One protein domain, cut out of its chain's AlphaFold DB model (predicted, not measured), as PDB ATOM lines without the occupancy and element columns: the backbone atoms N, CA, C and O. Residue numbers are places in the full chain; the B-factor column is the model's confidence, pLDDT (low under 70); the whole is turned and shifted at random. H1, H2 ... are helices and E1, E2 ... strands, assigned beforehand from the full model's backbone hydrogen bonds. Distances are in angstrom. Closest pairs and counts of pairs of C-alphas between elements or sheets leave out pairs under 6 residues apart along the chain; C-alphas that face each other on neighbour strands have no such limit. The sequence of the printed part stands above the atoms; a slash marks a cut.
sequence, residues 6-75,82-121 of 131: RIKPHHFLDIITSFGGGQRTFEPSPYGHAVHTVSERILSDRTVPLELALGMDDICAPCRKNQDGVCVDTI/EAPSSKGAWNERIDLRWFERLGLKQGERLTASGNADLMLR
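This is residues 6 to 75 and 82 to 121 of the 131 residues of an uncharacterized protein of Candidatus Latescibacteria bacterium 4484_107 (UniProt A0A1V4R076). H1 starts near the middle; H3 crosses its first end, H2 lies on the opposite side, and a small antiparallel ribbon, E1 and E2, and loops of residues 53 to 75 fill the other sides. The printed part has 110 residues, mostly helix, in the order H1 H2 E1 H3 E2 H4, with under half in named elements. It is compact, radius of gyration of the C-alphas 13.7 A, spanning 34 by 31 by 24 A.

Begin at H1, residues 9 to 20; its residues 9 to 10 alone touch H3, residues 87 to 102, closest at C-alphas Pro 9 and Asp 95, 5.8 A. H2, residues 35 to 44, is close to H1 but not clearly touching; their closest C-alphas, Ile 15 and Ser 39, are 6.4 A apart. Between antiparallel E1, residues 49 to 52, and E2, residues 109 to 111, find N 50 and O 110 within hydrogen-bond range, 2.8 A. In H1, H2 and H3 every O i to N i+4 pair is within range; in H4, residues 113 to 121, 3 of 5.

Find C-alpha 9 at (100.418, 136.001, 133.120); H1 runs 16.4 A. H3 runs 22.5 A, and H4 ends at C-alpha 121, (94.468, 145.950, 141.584).

Residues 76 to 81 are not printed; C-alphas 75 and 82 are 11.8 A apart. H1 to H2 is a long link. Residues 114 to 121 have pLDDT under 70.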
ATOM      1  N   ARG A   6      96.478 132.540 123.796       97.00
ATOM      2  CA  ARG A   6      96.794 131.892 125.074       97.00
ATOM      3  C   ARG A   6      98.108 132.457 125.578       97.00
ATOM      4  O   ARG A   6      99.108 132.407 124.862       97.00
ATOM      5  N   ILE A   7      98.117 132.987 126.794       96.38
ATOM      6  CA  ILE A   7      99.301 133.649 127.345       96.38
ATOM      7  C   ILE A   7      99.458 133.366 128.835       96.38
ATOM      8  O   ILE A   7      98.488 133.386 129.596       96.38
ATOM      9  N   LYS A   8     100.694 133.114 129.264       95.56
ATOM     10  CA  LYS A   8     101.029 133.080 130.691       95.56
ATOM     11  C   LYS A   8     100.967 134.489 131.283       95.56
ATOM     12  O   LYS A   8     101.421 135.431 130.624       95.56
ATOM     13  N   PRO A   9     100.484 134.673 132.521       93.44
ATOM     14  CA  PRO A   9     100.418 136.001 133.120       93.44
ATOM     15  C   PRO A   9     101.797 136.673 133.218       93.44
ATOM     16  O   PRO A   9     101.884 137.867 132.932       93.44
ATOM     17  N   HIS A  10     102.883 135.944 133.525       94.19
ATOM     18  CA  HIS A  10     104.212 136.571 133.542       94.19
ATOM     19  C   HIS A  10     104.673 137.030 132.156       94.19
ATOM     20  O   HIS A  10     105.204 138.125 132.047       94.19
ATOM     21  N   HIS A  11     104.415 136.268 131.086       95.31
ATOM     22  CA  HIS A  11     104.775 136.701 129.735       95.31
ATOM     23  C   HIS A  11     104.026 137.965 129.316       95.31
ATOM     24  O   HIS A  11     104.606 138.847 128.687       95.31
ATOM     25  N   PHE A  12     102.738 138.070 129.660       93.69
ATOM     26  CA  PHE A  12     101.997 139.302 129.412       93.69
ATOM     27  C   PHE A  12     102.651 140.480 130.145       93.69
ATOM     28  O   PHE A  12     102.890 141.522 129.538       93.69
ATOM     29  N   LEU A  13     103.001 140.303 131.421       91.06
ATOM     30  CA  LEU A  13     103.693 141.331 132.195       91.06
ATOM     31  C   LEU A  13     105.063 141.684 131.611       91.06
ATOM     32  O   LEU A  13     105.345 142.869 131.486       91.06
ATOM     33  N   ASP A  14     105.862 140.708 131.178       92.94
ATOM     34  CA  ASP A  14     107.154 140.942 130.525       92.94
ATOM     35  C   ASP A  14     106.992 141.841 129.288       92.94
ATOM     36  O   ASP A  14     107.724 142.817 129.131       92.94
ATOM     37  N   ILE A  15     105.982 141.577 128.445       93.06
ATOM     38  CA  ILE A  15     105.676 142.399 127.262       93.06
ATOM     39  C   ILE A  15     105.318 143.830 127.668       93.06
ATOM     40  O   ILE A  15     105.846 144.786 127.091       93.06
ATOM     41  N   ILE A  16     104.436 144.001 128.660       90.12
ATOM     42  CA  ILE A  16     104.014 145.333 129.111       90.12
ATOM     43  C   ILE A  16     105.168 146.085 129.784       90.12
ATOM     44  O   ILE A  16     105.331 147.281 129.543       90.12
ATOM     45  N   THR A  17     106.000 145.412 130.579       89.31
ATOM     46  CA  THR A  17     107.184 146.000 131.212       89.31
ATOM     47  C   THR A  17     108.216 146.418 130.167       89.31
ATOM     48  O   THR A  17     108.682 147.555 130.216       89.31
ATOM     49  N   SER A  18     108.512 145.572 129.176       91.62
ATOM     50  CA  SER A  18     109.360 145.933 128.031       91.62
ATOM     51  C   SER A  18     108.812 147.151 127.288       91.62
ATOM     52  O   SER A  18     109.547 148.106 127.022       91.62
ATOM     53  N   PHE A  19     107.508 147.166 126.998       90.25
ATOM     54  CA  PHE A  19     106.857 148.300 126.343       90.25
ATOM     55  C   PHE A  19     106.950 149.587 127.179       90.25
ATOM     56  O   PHE A  19     107.300 150.649 126.651       90.25
ATOM     57  N   GLY A  20     106.702 149.499 128.488       87.56
ATOM     58  CA  GLY A  20     106.866 150.603 129.435       87.56
ATOM     59  C   GLY A  20     108.308 151.115 129.512       87.56
ATOM     60  O   GLY A  20     108.521 152.317 129.638       87.56
ATOM     61  N   GLY A  21     109.290 150.227 129.336       90.81
ATOM     62  CA  GLY A  21     110.717 150.547 129.229       90.81
ATOM     63  C   GLY A  21     111.152 151.142 127.883       90.81
ATOM     64  O   GLY A  21     112.337 151.387 127.684       90.81
ATOM     65  N   GLY A  22     110.223 151.378 126.951       93.06
ATOM     66  CA  GLY A  22     110.510 151.992 125.651       93.06
ATOM     67  C   GLY A  22     110.704 151.004 124.500       93.06
ATOM     68  O   GLY A  22     110.820 151.440 123.356       93.06
ATOM     69  N   GLN A  23     110.666 149.691 124.749       93.12
ATOM     70  CA  GLN A  23     110.727 148.698 123.679       93.12
ATOM     71  C   GLN A  23     109.477 148.805 122.790       93.12
ATOM     72  O   GLN A  23     108.349 148.929 123.274       93.12
ATOM     73  N   ARG A  24     109.671 148.812 121.471       90.69
ATOM     74  CA  ARG A  24     108.579 148.890 120.480       90.69
ATOM     75  C   ARG A  24     108.583 147.717 119.518       90.69
ATOM     76  O   ARG A  24     107.521 147.323 119.063       90.69
ATOM     77  N   THR A  25     109.755 147.151 119.266       94.25
ATOM     78  CA  THR A  25     109.943 145.970 118.433       94.25
ATOM     79  C   THR A  25     110.452 144.812 119.282       94.25
ATOM     80  O   THR A  25     111.147 144.988 120.288       94.25
ATOM     81  N   PHE A  26     110.065 143.605 118.896       94.81
ATOM     82  CA  PHE A  26     110.492 142.365 119.523       94.81
ATOM     83  C   PHE A  26     111.069 141.492 118.419       94.81
ATOM     84  O   PHE A  26     110.419 141.291 117.398       94.81
ATOM     85  N   GLU A  27     112.279 140.984 118.618       94.94
ATOM     86  CA  GLU A  27     112.970 140.190 117.606       94.94
ATOM     87  C   GLU A  27     112.726 138.686 117.805       94.94
ATOM     88  O   GLU A  27     112.471 138.233 118.931       94.94
ATOM     89  N   PRO A  28     112.815 137.880 116.733       94.44
ATOM     90  CA  PRO A  28     112.811 136.430 116.846       94.44
ATOM     91  C   PRO A  28     113.895 135.930 117.804       94.44
ATOM     92  O   PRO A  28     115.043 136.371 117.784       94.44
ATOM     93  N   SER A  29     113.533 134.960 118.638       92.00
ATOM     94  CA  SER A  29     114.477 134.327 119.556       92.00
ATOM     95  C   SER A  29     115.252 133.199 118.871       92.00
ATOM     96  O   SER A  29     114.643 132.428 118.125       92.00
ATOM     97  N   PRO A  30     116.538 132.978 119.211       94.06
ATOM     98  CA  PRO A  30     117.282 131.783 118.796       94.06
ATOM     99  C   PRO A  30     116.623 130.458 119.216       94.06
ATOM    100  O   PRO A  30     116.903 129.406 118.642       94.06
ATOM    101  N   TYR A  31     115.757 130.486 120.234       93.25
ATOM    102  CA  TYR A  31     114.975 129.327 120.661       93.25
ATOM    103  C   TYR A  31     113.693 129.115 119.842       93.25
ATOM    104  O   TYR A  31     113.040 128.091 120.019       93.25
ATOM    105  N   GLY A  32     113.325 130.050 118.964       95.56
ATOM    106  CA  GLY A  32     112.143 129.957 118.106       95.56
ATOM    107  C   GLY A  32     110.817 130.312 118.784       95.56
ATOM    108  O   GLY A  32     109.773 130.204 118.153       95.56
ATOM    109  N   HIS A  33     110.820 130.748 120.048       95.56
ATOM    110  CA  HIS A  33     109.586 131.170 120.715       95.56
ATOM    111  C   HIS A  33     109.002 132.457 120.100       95.56
ATOM    112  O   HIS A  33     109.722 133.390 119.725       95.56
ATOM    113  N   ALA A  34     107.672 132.532 120.048       97.31
ATOM    114  CA  ALA A  34     106.896 133.526 119.302       97.31
ATOM    115  C   ALA A  34     106.670 134.853 120.048       97.31
ATOM    116  O   ALA A  34     105.672 135.531 119.824       97.31
ATOM    117  N   VAL A  35     107.597 135.259 120.923       96.38
ATOM    118  CA  VAL A  35     107.459 136.521 121.677       96.38
ATOM    119  C   VAL A  35     107.282 137.715 120.734       96.38
ATOM    120  O   VAL A  35     106.427 138.551 120.970       96.38
ATOM    121  N   HIS A  36     108.007 137.738 119.614       96.50
ATOM    122  CA  HIS A  36     107.918 138.795 118.613       96.50
ATOM    123  C   HIS A  36     106.527 138.944 117.991       96.50
ATOM    124  O   HIS A  36     105.934 140.018 118.056       96.50
ATOM    125  N   THR A  37     105.964 137.864 117.446       97.06
ATOM    126  CA  THR A  37     104.643 137.912 116.805       97.06
ATOM    127  C   THR A  37     103.504 138.067 117.806       97.06
ATOM    128  O   THR A  37     102.516 138.731 117.501       97.06
ATOM    129  N   VAL A  38     103.612 137.485 119.006       96.50
ATOM    130  CA  VAL A  38     102.596 137.654 120.056       96.50
ATOM    131  C   VAL A  38     102.597 139.089 120.586       96.50
ATOM    132  O   VAL A  38     101.524 139.684 120.681       96.50
ATOM    133  N   SER A  39     103.767 139.677 120.853       95.44
ATOM    134  CA  SER A  39     103.879 141.089 121.238       95.44
ATOM    135  C   SER A  39     103.302 142.016 120.172       95.44
ATOM    136  O   SER A  39     102.493 142.878 120.502       95.44
ATOM    137  N   GLU A  40     103.655 141.815 118.898       95.00
ATOM    138  CA  GLU A  40     103.138 142.611 117.776       95.00
ATOM    139  C   GLU A  40     101.601 142.597 117.741       95.00
ATOM    140  O   GLU A  40     100.958 143.642 117.636       95.00
ATOM    141  N   ARG A  41     100.986 141.418 117.908       94.31
ATOM    142  CA  ARG A  41      99.520 141.268 117.952       94.31
ATOM    143  C   ARG A  41      98.896 142.017 119.130       94.31
ATOM    144  O   ARG A  41      97.926 142.737 118.936       94.31
ATOM    145  N   ILE A  42      99.452 141.869 120.333       92.62
ATOM    146  CA  ILE A  42      98.943 142.537 121.542       92.62
ATOM    147  C   ILE A  42      99.070 144.065 121.439       92.62
ATOM    148  O   ILE A  42      98.186 144.797 121.887       92.62
ATOM    149  N   LEU A  43     100.171 144.562 120.871       91.50
ATOM    150  CA  LEU A  43     100.440 145.996 120.782       91.50
ATOM    151  C   LEU A  43      99.670 146.679 119.646       91.50
ATOM    152  O   LEU A  43      99.281 147.838 119.811       91.50
ATOM    153  N   SER A  44      99.432 145.975 118.536       91.81
ATOM    154  CA  SER A  44      98.638 146.467 117.399       91.81
ATOM    155  C   SER A  44      97.130 146.432 117.663       91.81
ATOM    156  O   SER A  44      96.421 147.335 117.222       91.81
ATOM    157  N   ASP A  45      96.642 145.454 118.430       91.19
ATOM    158  CA  ASP A  45      95.245 145.360 118.858       91.19
ATOM    159  C   ASP A  45      95.151 145.051 120.354       91.19
ATOM    160  O   ASP A  45      95.175 143.902 120.795       91.19
ATOM    161  N   ARG A  46      94.962 146.099 121.158       88.69
ATOM    162  CA  ARG A  46      94.834 145.962 122.616       88.69
ATOM    163  C   ARG A  46      93.512 145.326 123.047       88.69
ATOM    164  O   ARG A  46      93.372 144.967 124.215       88.69
ATOM    165  N   THR A  47      92.552 145.182 122.136       90.06
ATOM    166  CA  THR A  47      91.268 144.527 122.403       90.06
ATOM    167  C   THR A  47      91.304 143.032 122.110       90.06
ATOM    168  O   THR A  47      90.325 142.343 122.397       90.06
ATOM    169  N   VAL A  48      92.432 142.513 121.599       91.00
ATOM    170  CA  VAL A  48      92.600 141.085 121.336       91.00
ATOM    171  C   VAL A  48      92.291 140.269 122.601       91.00
ATOM    172  O   VAL A  48      92.813 140.579 123.680       91.00
ATOM    173  N   PRO A  49      91.444 139.228 122.505       92.88
ATOM    174  CA  PRO A  49      91.173 138.352 123.634       92.88
ATOM    175  C   PRO A  49      92.436 137.600 124.062       92.88
ATOM    176  O   PRO A  49      93.105 136.965 123.241       92.88
ATOM    177  N   LEU A  50      92.721 137.634 125.359       94.25
ATOM    178  CA  LEU A  50      93.789 136.898 126.028       94.25
ATOM    179  C   LEU A  50      93.157 135.843 126.938       94.25
ATOM    180  O   LEU A  50      92.346 136.197 127.786       94.25
ATOM    181  N   GLU A  51      93.519 134.573 126.791       95.25
ATOM    182  CA  GLU A  51      93.157 133.497 127.721       95.25
ATOM    183  C   GLU A  51      94.370 133.150 128.582       95.25
ATOM    184  O   GLU A  51      95.425 132.771 128.066       95.25
ATOM    185  N   LEU A  52      94.225 133.297 129.900       94.81
ATOM    186  CA  LEU A  52      95.312 133.042 130.838       94.81
ATOM    187  C   LEU A  52      95.616 131.546 130.929       94.81
ATOM    188  O   LEU A  52      94.731 130.732 131.203       94.81
ATOM    189  N   ALA A  53      96.881 131.186 130.742       94.75
ATOM    190  CA  ALA A  53      97.337 129.800 130.731       94.75
ATOM    191  C   ALA A  53      98.398 129.529 131.809       94.75
ATOM    192  O   ALA A  53      99.245 130.373 132.091       94.75
ATOM    193  N   LEU A  54      98.361 128.313 132.360       94.56
ATOM    194  CA  LEU A  54      99.501 127.660 133.011       94.56
ATOM    195  C   LEU A  54     100.114 126.661 132.020       94.56
ATOM    196  O   LEU A  54      99.431 126.201 131.100       94.56
ATOM    197  N   GLY A  55     101.386 126.305 132.198       93.88
ATOM    198  CA  GLY A  55     102.084 125.430 131.247       93.88
ATOM    199  C   GLY A  55     102.356 126.138 129.915       93.88
ATOM    200  O   GLY A  55     102.621 127.327 129.911       93.88
ATOM    201  N   MET A  56     102.364 125.452 128.771       95.00
ATOM    202  CA  MET A  56     102.707 126.098 127.489       95.00
ATOM    203  C   MET A  56     101.629 127.081 127.000       95.00
ATOM    204  O   MET A  56     100.430 126.829 127.109       95.00
ATOM    205  N   ASP A  57     102.082 128.183 126.405       97.00
ATOM    206  CA  ASP A  57     101.254 129.221 125.789       97.00
ATOM    207  C   ASP A  57     101.678 129.492 124.335       97.00
ATOM    208  O   ASP A  57     102.580 128.828 123.816       97.00
ATOM    209  N   ASP A  58     101.051 130.463 123.667       97.50
ATOM    210  CA  ASP A  58     101.297 130.722 122.241       97.50
ATOM    211  C   ASP A  58     102.720 131.225 121.962       97.50
ATOM    212  O   ASP A  58     103.265 130.992 120.883       97.50
ATOM    213  N   ILE A  59     103.363 131.866 122.944       97.50
ATOM    214  CA  ILE A  59     104.782 132.235 122.862       97.50
ATOM    215  C   ILE A  59     105.644 130.971 122.876       97.50
ATOM    216  O   ILE A  59     106.592 130.857 122.097       97.50
ATOM    217  N   CYS A  60     105.324 130.014 123.749       97.19
ATOM    218  CA  CYS A  60     106.098 128.786 123.910       97.19
ATOM    219  C   CYS A  60     105.873 127.756 122.804       97.19
ATOM    220  O   CYS A  60     106.774 126.960 122.557       97.19
ATOM    221  N   ALA A  61     104.699 127.738 122.169       96.31
ATOM    222  CA  ALA A  61     104.293 126.675 121.251       96.31
ATOM    223  C   ALA A  61     105.350 126.323 120.176       96.31
ATOM    224  O   ALA A  61     105.683 125.141 120.077       96.31
ATOM    225  N   PRO A  62     105.955 127.286 119.444       96.75
ATOM    226  CA  PRO A  62     106.977 126.989 118.430       96.75
ATOM    227  C   PRO A  62     108.408 126.880 118.982       96.75
ATOM    228  O   PRO A  62     109.363 126.728 118.221       96.75
ATOM    229  N   CYS A  63     108.599 126.996 120.296       97.31
ATOM    230  CA  CYS A  63     109.922 126.959 120.899       97.31
ATOM    231  C   CYS A  63     110.568 125.581 120.726       97.31
ATOM    232  O   CYS A  63     109.981 124.569 121.092       97.31
ATOM    233  N   ARG A  64     111.842 125.520 120.323       97.44
ATOM    234  CA  ARG A  64     112.594 124.251 120.229       97.44
ATOM    235  C   ARG A  64     112.782 123.524 121.569       97.44
ATOM    236  O   ARG A  64     113.227 122.383 121.603       97.44
ATOM    237  N   LYS A  65     112.549 124.223 122.686       96.94
ATOM    238  CA  LYS A  65     112.588 123.670 124.049       96.94
ATOM    239  C   LYS A  65     111.224 123.161 124.517       96.94
ATOM    240  O   LYS A  65     111.153 122.604 125.607       96.94
ATOM    241  N   ASN A  66     110.171 123.361 123.731       96.69
ATOM    242  CA  ASN A  66     108.888 122.708 123.932       96.69
ATOM    243  C   ASN A  66     108.963 121.298 123.329       96.69
ATOM    244  O   ASN A  66     109.043 121.154 122.111       96.69
ATOM    245  N   GLN A  67     108.971 120.274 124.177       96.25
ATOM    246  CA  GLN A  67     108.866 118.872 123.781       96.25
ATOM    247  C   GLN A  67     107.535 118.346 124.301       96.25
ATOM    248  O   GLN A  67     107.339 118.257 125.511       96.25
ATOM    249  N   ASP A  68     106.602 118.091 123.386       94.44
ATOM    250  CA  ASP A  68     105.275 117.538 123.683       94.44
ATOM    251  C   ASP A  68     104.497 118.301 124.773       94.44
ATOM    252  O   ASP A  68     103.837 117.720 125.632       94.44
ATOM    253  N   GLY A  69     104.572 119.636 124.747       93.62
ATOM    254  CA  GLY A  69     103.891 120.495 125.718       93.62
ATOM    255  C   GLY A  69     104.671 120.711 127.019       93.62
ATOM    256  O   GLY A  69     104.139 121.316 127.949       93.62
ATOM    257  N   VAL A  70     105.925 120.257 127.095       95.06
ATOM    258  CA  VAL A  70     106.791 120.392 128.269       95.06
ATOM    259  C   VAL A  70     108.046 121.188 127.919       95.06
ATOM    260  O   VAL A  70     108.732 120.921 126.935       95.06
ATOM    261  N   CYS A  71     108.384 122.175 128.752       96.75
ATOM    262  CA  CYS A  71     109.633 122.919 128.607       96.75
ATOM    263  C   CYS A  71     110.803 122.118 129.190       96.75
ATOM    264  O   CYS A  71     110.881 121.937 130.406       96.75
ATOM    265  N   VAL A  72     111.738 121.704 128.336       97.12
ATOM    266  CA  VAL A  72     112.966 120.988 128.741       97.12
ATOM    267  C   VAL A  72     114.149 121.922 129.026       97.12
ATOM    268  O   VAL A  72     115.287 121.479 129.163       97.12
ATOM    269  N   ASP A  73     113.913 123.234 129.043       96.50
ATOM    270  CA  ASP A  73     114.932 124.230 129.369       96.50
ATOM    271  C   ASP A  73     115.173 124.298 130.884       96.50
ATOM    272  O   ASP A  73     114.274 124.038 131.692       96.50
ATOM    273  N   THR A  74     116.380 124.695 131.271       95.88
ATOM    274  CA  THR A  74     116.787 124.814 132.675       95.88
ATOM    275  C   THR A  74     117.052 126.266 133.051       95.88
ATOM    276  O   THR A  74     117.311 127.103 132.186       95.88
ATOM    277  N   ILE A  75     116.999 126.573 134.344       92.12
ATOM    278  CA  ILE A  75     117.444 127.861 134.886       92.12
ATOM    279  C   ILE A  75     118.749 127.699 135.660       92.12
ATOM    280  O   ILE A  75     119.042 126.628 136.185       92.12
ATOM    281  N   GLU A  82     116.672 127.178 146.232       89.62
ATOM    282  CA  GLU A  82     115.318 126.621 146.400       89.62
ATOM    283  C   GLU A  82     114.465 126.645 145.114       89.62
ATOM    284  O   GLU A  82     113.295 126.227 145.097       89.62
ATOM    285  N   ALA A  83     115.010 127.182 144.018       89.75
ATOM    286  CA  ALA A  83     114.329 127.175 142.735       89.75
ATOM    287  C   ALA A  83     114.441 125.785 142.079       89.75
ATOM    288  O   ALA A  83     115.493 125.146 142.145       89.75
ATOM    289  N   PRO A  84     113.375 125.297 141.420       93.19
ATOM    290  CA  PRO A  84     113.472 124.087 140.621       93.19
ATOM    291  C   PRO A  84     114.441 124.323 139.458       93.19
ATOM    292  O   PRO A  84     114.447 125.395 138.860       93.19
ATOM    293  N   SER A  85     115.216 123.307 139.082       93.50
ATOM    294  CA  SER A  85     116.130 123.407 137.935       93.50
ATOM    295  C   SER A  85     115.394 123.560 136.598       93.50
ATOM    296  O   SER A  85     115.928 124.157 135.664       93.50
ATOM    297  N   SER A  86     114.158 123.055 136.496       95.81
ATOM    298  CA  SER A  86     113.305 123.215 135.314       95.81
ATOM    299  C   SER A  86     112.770 124.641 135.205       95.81
ATOM    300  O   SER A  86     112.072 125.136 136.096       95.81
ATOM    301  N   LYS A  87     112.993 125.266 134.045       95.12
ATOM    302  CA  LYS A  87     112.405 126.566 133.709       95.12
ATOM    303  C   LYS A  87     110.883 126.510 133.632       95.12
ATOM    304  O   LYS A  87     110.225 127.476 133.995       95.12
ATOM    305  N   GLY A  88     110.323 125.385 133.182       95.62
ATOM    306  CA  GLY A  88     108.876 125.172 133.161       95.62
ATOM    307  C   GLY A  88     108.275 125.275 134.561       95.62
ATOM    308  O   GLY A  88     107.411 126.117 134.790       95.62
ATOM    309  N   ALA A  89     108.808 124.492 135.505       95.50
ATOM    310  CA  ALA A  89     108.352 124.492 136.895       95.50
ATOM    311  C   ALA A  89     108.580 125.843 137.594       95.50
ATOM    312  O   ALA A  89     107.762 126.286 138.401       95.50
ATOM    313  N   TRP A  90     109.690 126.520 137.285       94.94
ATOM    314  CA  TRP A  90     109.958 127.854 137.816       94.94
ATOM    315  C   TRP A  90     108.943 128.888 137.324       94.94
ATOM    316  O   TRP A  90     108.364 129.619 138.127       94.94
ATOM    317  N   ASN A  91     108.700 128.929 136.016       95.38
ATOM    318  CA  ASN A  91     107.759 129.868 135.420       95.38
ATOM    319  C   ASN A  91     106.326 129.615 135.907       95.38
ATOM    320  O   ASN A  91     105.627 130.565 136.238       95.38
ATOM    321  N   GLU A  92     105.919 128.352 136.051       95.94
ATOM    322  CA  GLU A  92     104.615 128.003 136.625       95.94
ATOM    323  C   GLU A  92     104.461 128.511 138.067       95.94
ATOM    324  O   GLU A  92     103.426 129.077 138.415       95.94
ATOM    325  N   ARG A  93     105.511 128.415 138.898       95.12
ATOM    326  CA  ARG A  93     105.513 128.999 140.252       95.12
ATOM    327  C   ARG A  93     105.301 130.517 140.219       95.12
ATOM    328  O   ARG A  93     104.608 131.049 141.085       95.12
ATOM    329  N   ILE A  94     105.895 131.219 139.254       93.19
ATOM    330  CA  ILE A  94     105.688 132.664 139.069       93.19
ATOM    331  C   ILE A  94     104.242 132.949 138.647       93.19
ATOM    332  O   ILE A  94     103.613 133.851 139.198       93.19
ATOM    333  N   ASP A  95     103.697 132.173 137.712       94.69
ATOM    334  CA  ASP A  95     102.330 132.362 137.218       94.69
ATOM    335  C   ASP A  95     101.276 132.135 138.299       94.69
ATOM    336  O   ASP A  95     100.354 132.940 138.436       94.69
ATOM    337  N   LEU A  96     101.447 131.100 139.126       95.19
ATOM    338  CA  LEU A  96     100.577 130.837 140.272       95.19
ATOM    339  C   LEU A  96     100.569 132.008 141.264       95.19
ATOM    340  O   LEU A  96      99.505 132.399 141.739       95.19
ATOM    341  N   ARG A  97     101.732 132.624 141.520       93.38
ATOM    342  CA  ARG A  97     101.823 133.830 142.363       93.38
ATOM    343  C   ARG A  97     101.071 135.009 141.751       93.38
ATOM    344  O   ARG A  97     100.461 135.783 142.483       93.38
ATOM    345  N   TRP A  98     101.101 135.167 140.426       90.25
ATOM    346  CA  TRP A  98     100.323 136.208 139.753       90.25
ATOM    347  C   TRP A  98      98.824 135.948 139.821       90.25
ATOM    348  O   TRP A  98      98.069 136.884 140.084       90.25
ATOM    349  N   PHE A  99      98.393 134.701 139.636       91.12
ATOM    350  CA  PHE A  99      96.994 134.319 139.805       91.12
ATOM    351  C   PHE A  99      96.491 134.620 141.212       91.12
ATOM    352  O   PHE A  99      95.493 135.321 141.357       91.12
ATOM    353  N   GLU A 100      97.222 134.189 142.239       91.62
ATOM    354  CA  GLU A 100      96.882 134.471 143.634       91.62
ATOM    355  C   GLU A 100      96.830 135.980 143.908       91.62
ATOM    356  O   GLU A 100      95.829 136.495 144.404       91.62
ATOM    357  N   ARG A 101      97.881 136.716 143.525       86.69
ATOM    358  CA  ARG A 101      98.004 138.150 143.819       86.69
ATOM    359  C   ARG A 101      96.930 139.003 143.148       86.69
ATOM    360  O   ARG A 101      96.575 140.052 143.679       86.69
ATOM    361  N   LEU A 102      96.465 138.596 141.971       83.88
ATOM    362  CA  LEU A 102      95.500 139.352 141.170       83.88
ATOM    363  C   LEU A 102      94.073 138.794 141.267       83.88
ATOM    364  O   LEU A 102      93.159 139.385 140.693       83.88
ATOM    365  N   GLY A 103      93.875 137.682 141.985       87.50
ATOM    366  CA  GLY A 103      92.593 136.982 142.052       87.50
ATOM    367  C   GLY A 103      92.142 136.433 140.696       87.50
ATOM    368  O   GLY A 103      90.946 136.432 140.412       87.50
ATOM    369  N   LEU A 104      93.092 136.020 139.853       88.25
ATOM    370  CA  LEU A 104      92.858 135.483 138.510       88.25
ATOM    371  C   LEU A 104      92.869 133.954 138.518       88.25
ATOM    372  O   LEU A 104      93.414 133.322 139.424       88.25
ATOM    373  N   LYS A 105      92.322 133.348 137.463       92.56
ATOM    374  CA  LYS A 105      92.361 131.893 137.260       92.56
ATOM    375  C   LYS A 105      92.749 131.495 135.841       92.56
ATOM    376  O   LYS A 105      92.575 132.244 134.881       92.56
ATOM    377  N   GLN A 106      93.218 130.258 135.697       94.50
ATOM    378  CA  GLN A 106      93.438 129.652 134.387       94.50
ATOM    379  C   GLN A 106      92.140 129.636 133.567       94.50
ATOM    380  O   GLN A 106      91.058 129.368 134.092       94.50
ATOM    381  N   GLY A 107      92.256 129.908 132.268       94.81
ATOM    382  CA  GLY A 107      91.131 129.984 131.337       94.81
ATOM    383  C   GLY A 107      90.325 131.279 131.440       94.81
ATOM    384  O   GLY A 107      89.410 131.490 130.644       94.81
ATOM    385  N   GLU A 108      90.641 132.161 132.393       92.44
ATOM    386  CA  GLU A 108      90.037 133.486 132.452       92.44
ATOM    387  C   GLU A 108      90.437 134.306 131.227       92.44
ATOM    388  O   GLU A 108      91.579 134.246 130.761       92.44
ATOM    389  N   ARG A 109      89.463 135.044 130.686       91.69
ATOM    390  CA  ARG A 109      89.631 135.828 129.469       91.69
ATOM    391  C   ARG A 109      89.646 137.308 129.774       91.69
ATOM    392  O   ARG A 109      88.735 137.822 130.415       91.69
ATOM    393  N   LEU A 110      90.664 137.977 129.258       88.06
ATOM    394  CA  LEU A 110      90.929 139.395 129.443       88.06
ATOM    395  C   LEU A 110      91.236 140.044 128.089       88.06
ATOM    396  O   LEU A 110      91.372 139.366 127.074       88.06
ATOM    397  N   THR A 111      91.373 141.366 128.068       84.44
ATOM    398  CA  THR A 111      91.941 142.108 126.931       84.44
ATOM    399  C   THR A 111      93.080 142.976 127.442       84.44
ATOM    400  O   THR A 111      93.060 143.396 128.600       84.44
ATOM    401  N   ALA A 112      94.070 143.284 126.604       78.00
ATOM    402  CA  ALA A 112      95.181 144.134 127.031       78.00
ATOM    403  C   ALA A 112      94.715 145.548 127.438       78.00
ATOM    404  O   ALA A 112      95.238 146.110 128.395       78.00
ATOM    405  N   SER A 113      93.692 146.103 126.778       74.25
ATOM    406  CA  SER A 113      93.083 147.390 127.141       74.25
ATOM    407  C   SER A 113      92.245 147.330 128.421       74.25
ATOM    408  O   SER A 113      92.238 148.297 129.174       74.25
ATOM    409  N   GLY A 114      91.580 146.204 128.704       63.31
ATOM    410  CA  GLY A 114      90.847 145.998 129.961       63.31
ATOM    411  C   GLY A 114      91.757 145.847 131.189       63.31
ATOM    412  O   GLY A 114      91.287 145.937 132.319       63.31
ATOM    413  N   ASN A 115      93.066 145.659 130.982       57.88
ATOM    414  CA  ASN A 115      94.042 145.364 132.034       57.88
ATOM    415  C   ASN A 115      94.699 146.594 132.685       57.88
ATOM    416  O   ASN A 115      95.445 146.418 133.650       57.88
ATOM    417  N   ALA A 116      94.401 147.826 132.245       51.72
ATOM    418  CA  ALA A 116      94.766 149.019 133.022       51.72
ATOM    419  C   ALA A 116      94.217 148.921 134.464       51.72
ATOM    420  O   ALA A 116      94.916 149.247 135.420       51.72
ATOM    421  N   ASP A 117      93.031 148.325 134.628       50.47
ATOM    422  CA  ASP A 117      92.402 148.081 135.927       50.47
ATOM    423  C   ASP A 117      93.071 146.958 136.736       50.47
ATOM    424  O   ASP A 117      93.057 146.990 137.964       50.47
ATOM    425  N   LEU A 118      93.696 145.972 136.088       56.41
ATOM    426  CA  LEU A 118      94.415 144.881 136.762       56.41
ATOM    427  C   LEU A 118      95.747 145.347 137.357       56.41
ATOM    428  O   LEU A 118      96.102 144.934 138.460       56.41
ATOM    429  N   MET A 119      96.442 146.274 136.689       52.72
ATOM    430  CA  MET A 119      97.611 146.950 137.266       52.72
ATOM    431  C   MET A 119      97.240 147.830 138.469       52.72
ATOM    432  O   MET A 119      98.024 147.933 139.409       52.72
ATOM    433  N   LEU A 120      96.028 148.401 138.486       49.38
ATOM    434  CA  LEU A 120      95.491 149.147 139.633       49.38
ATOM    435  C   LEU A 120      95.071 148.243 140.807       49.38
ATOM    436  O   LEU A 120      95.006 148.714 141.943       49.38
ATOM    437  N   ARG A 121      94.805 146.953 140.556       52.47
ATOM    438  CA  ARG A 121      94.468 145.950 141.584       52.47
ATOM    439  C   ARG A 121      95.680 145.382 142.307       52.47
ATOM    440  O   ARG A 121      95.496 144.755 143.345       52.47
TER     441      ARG A 121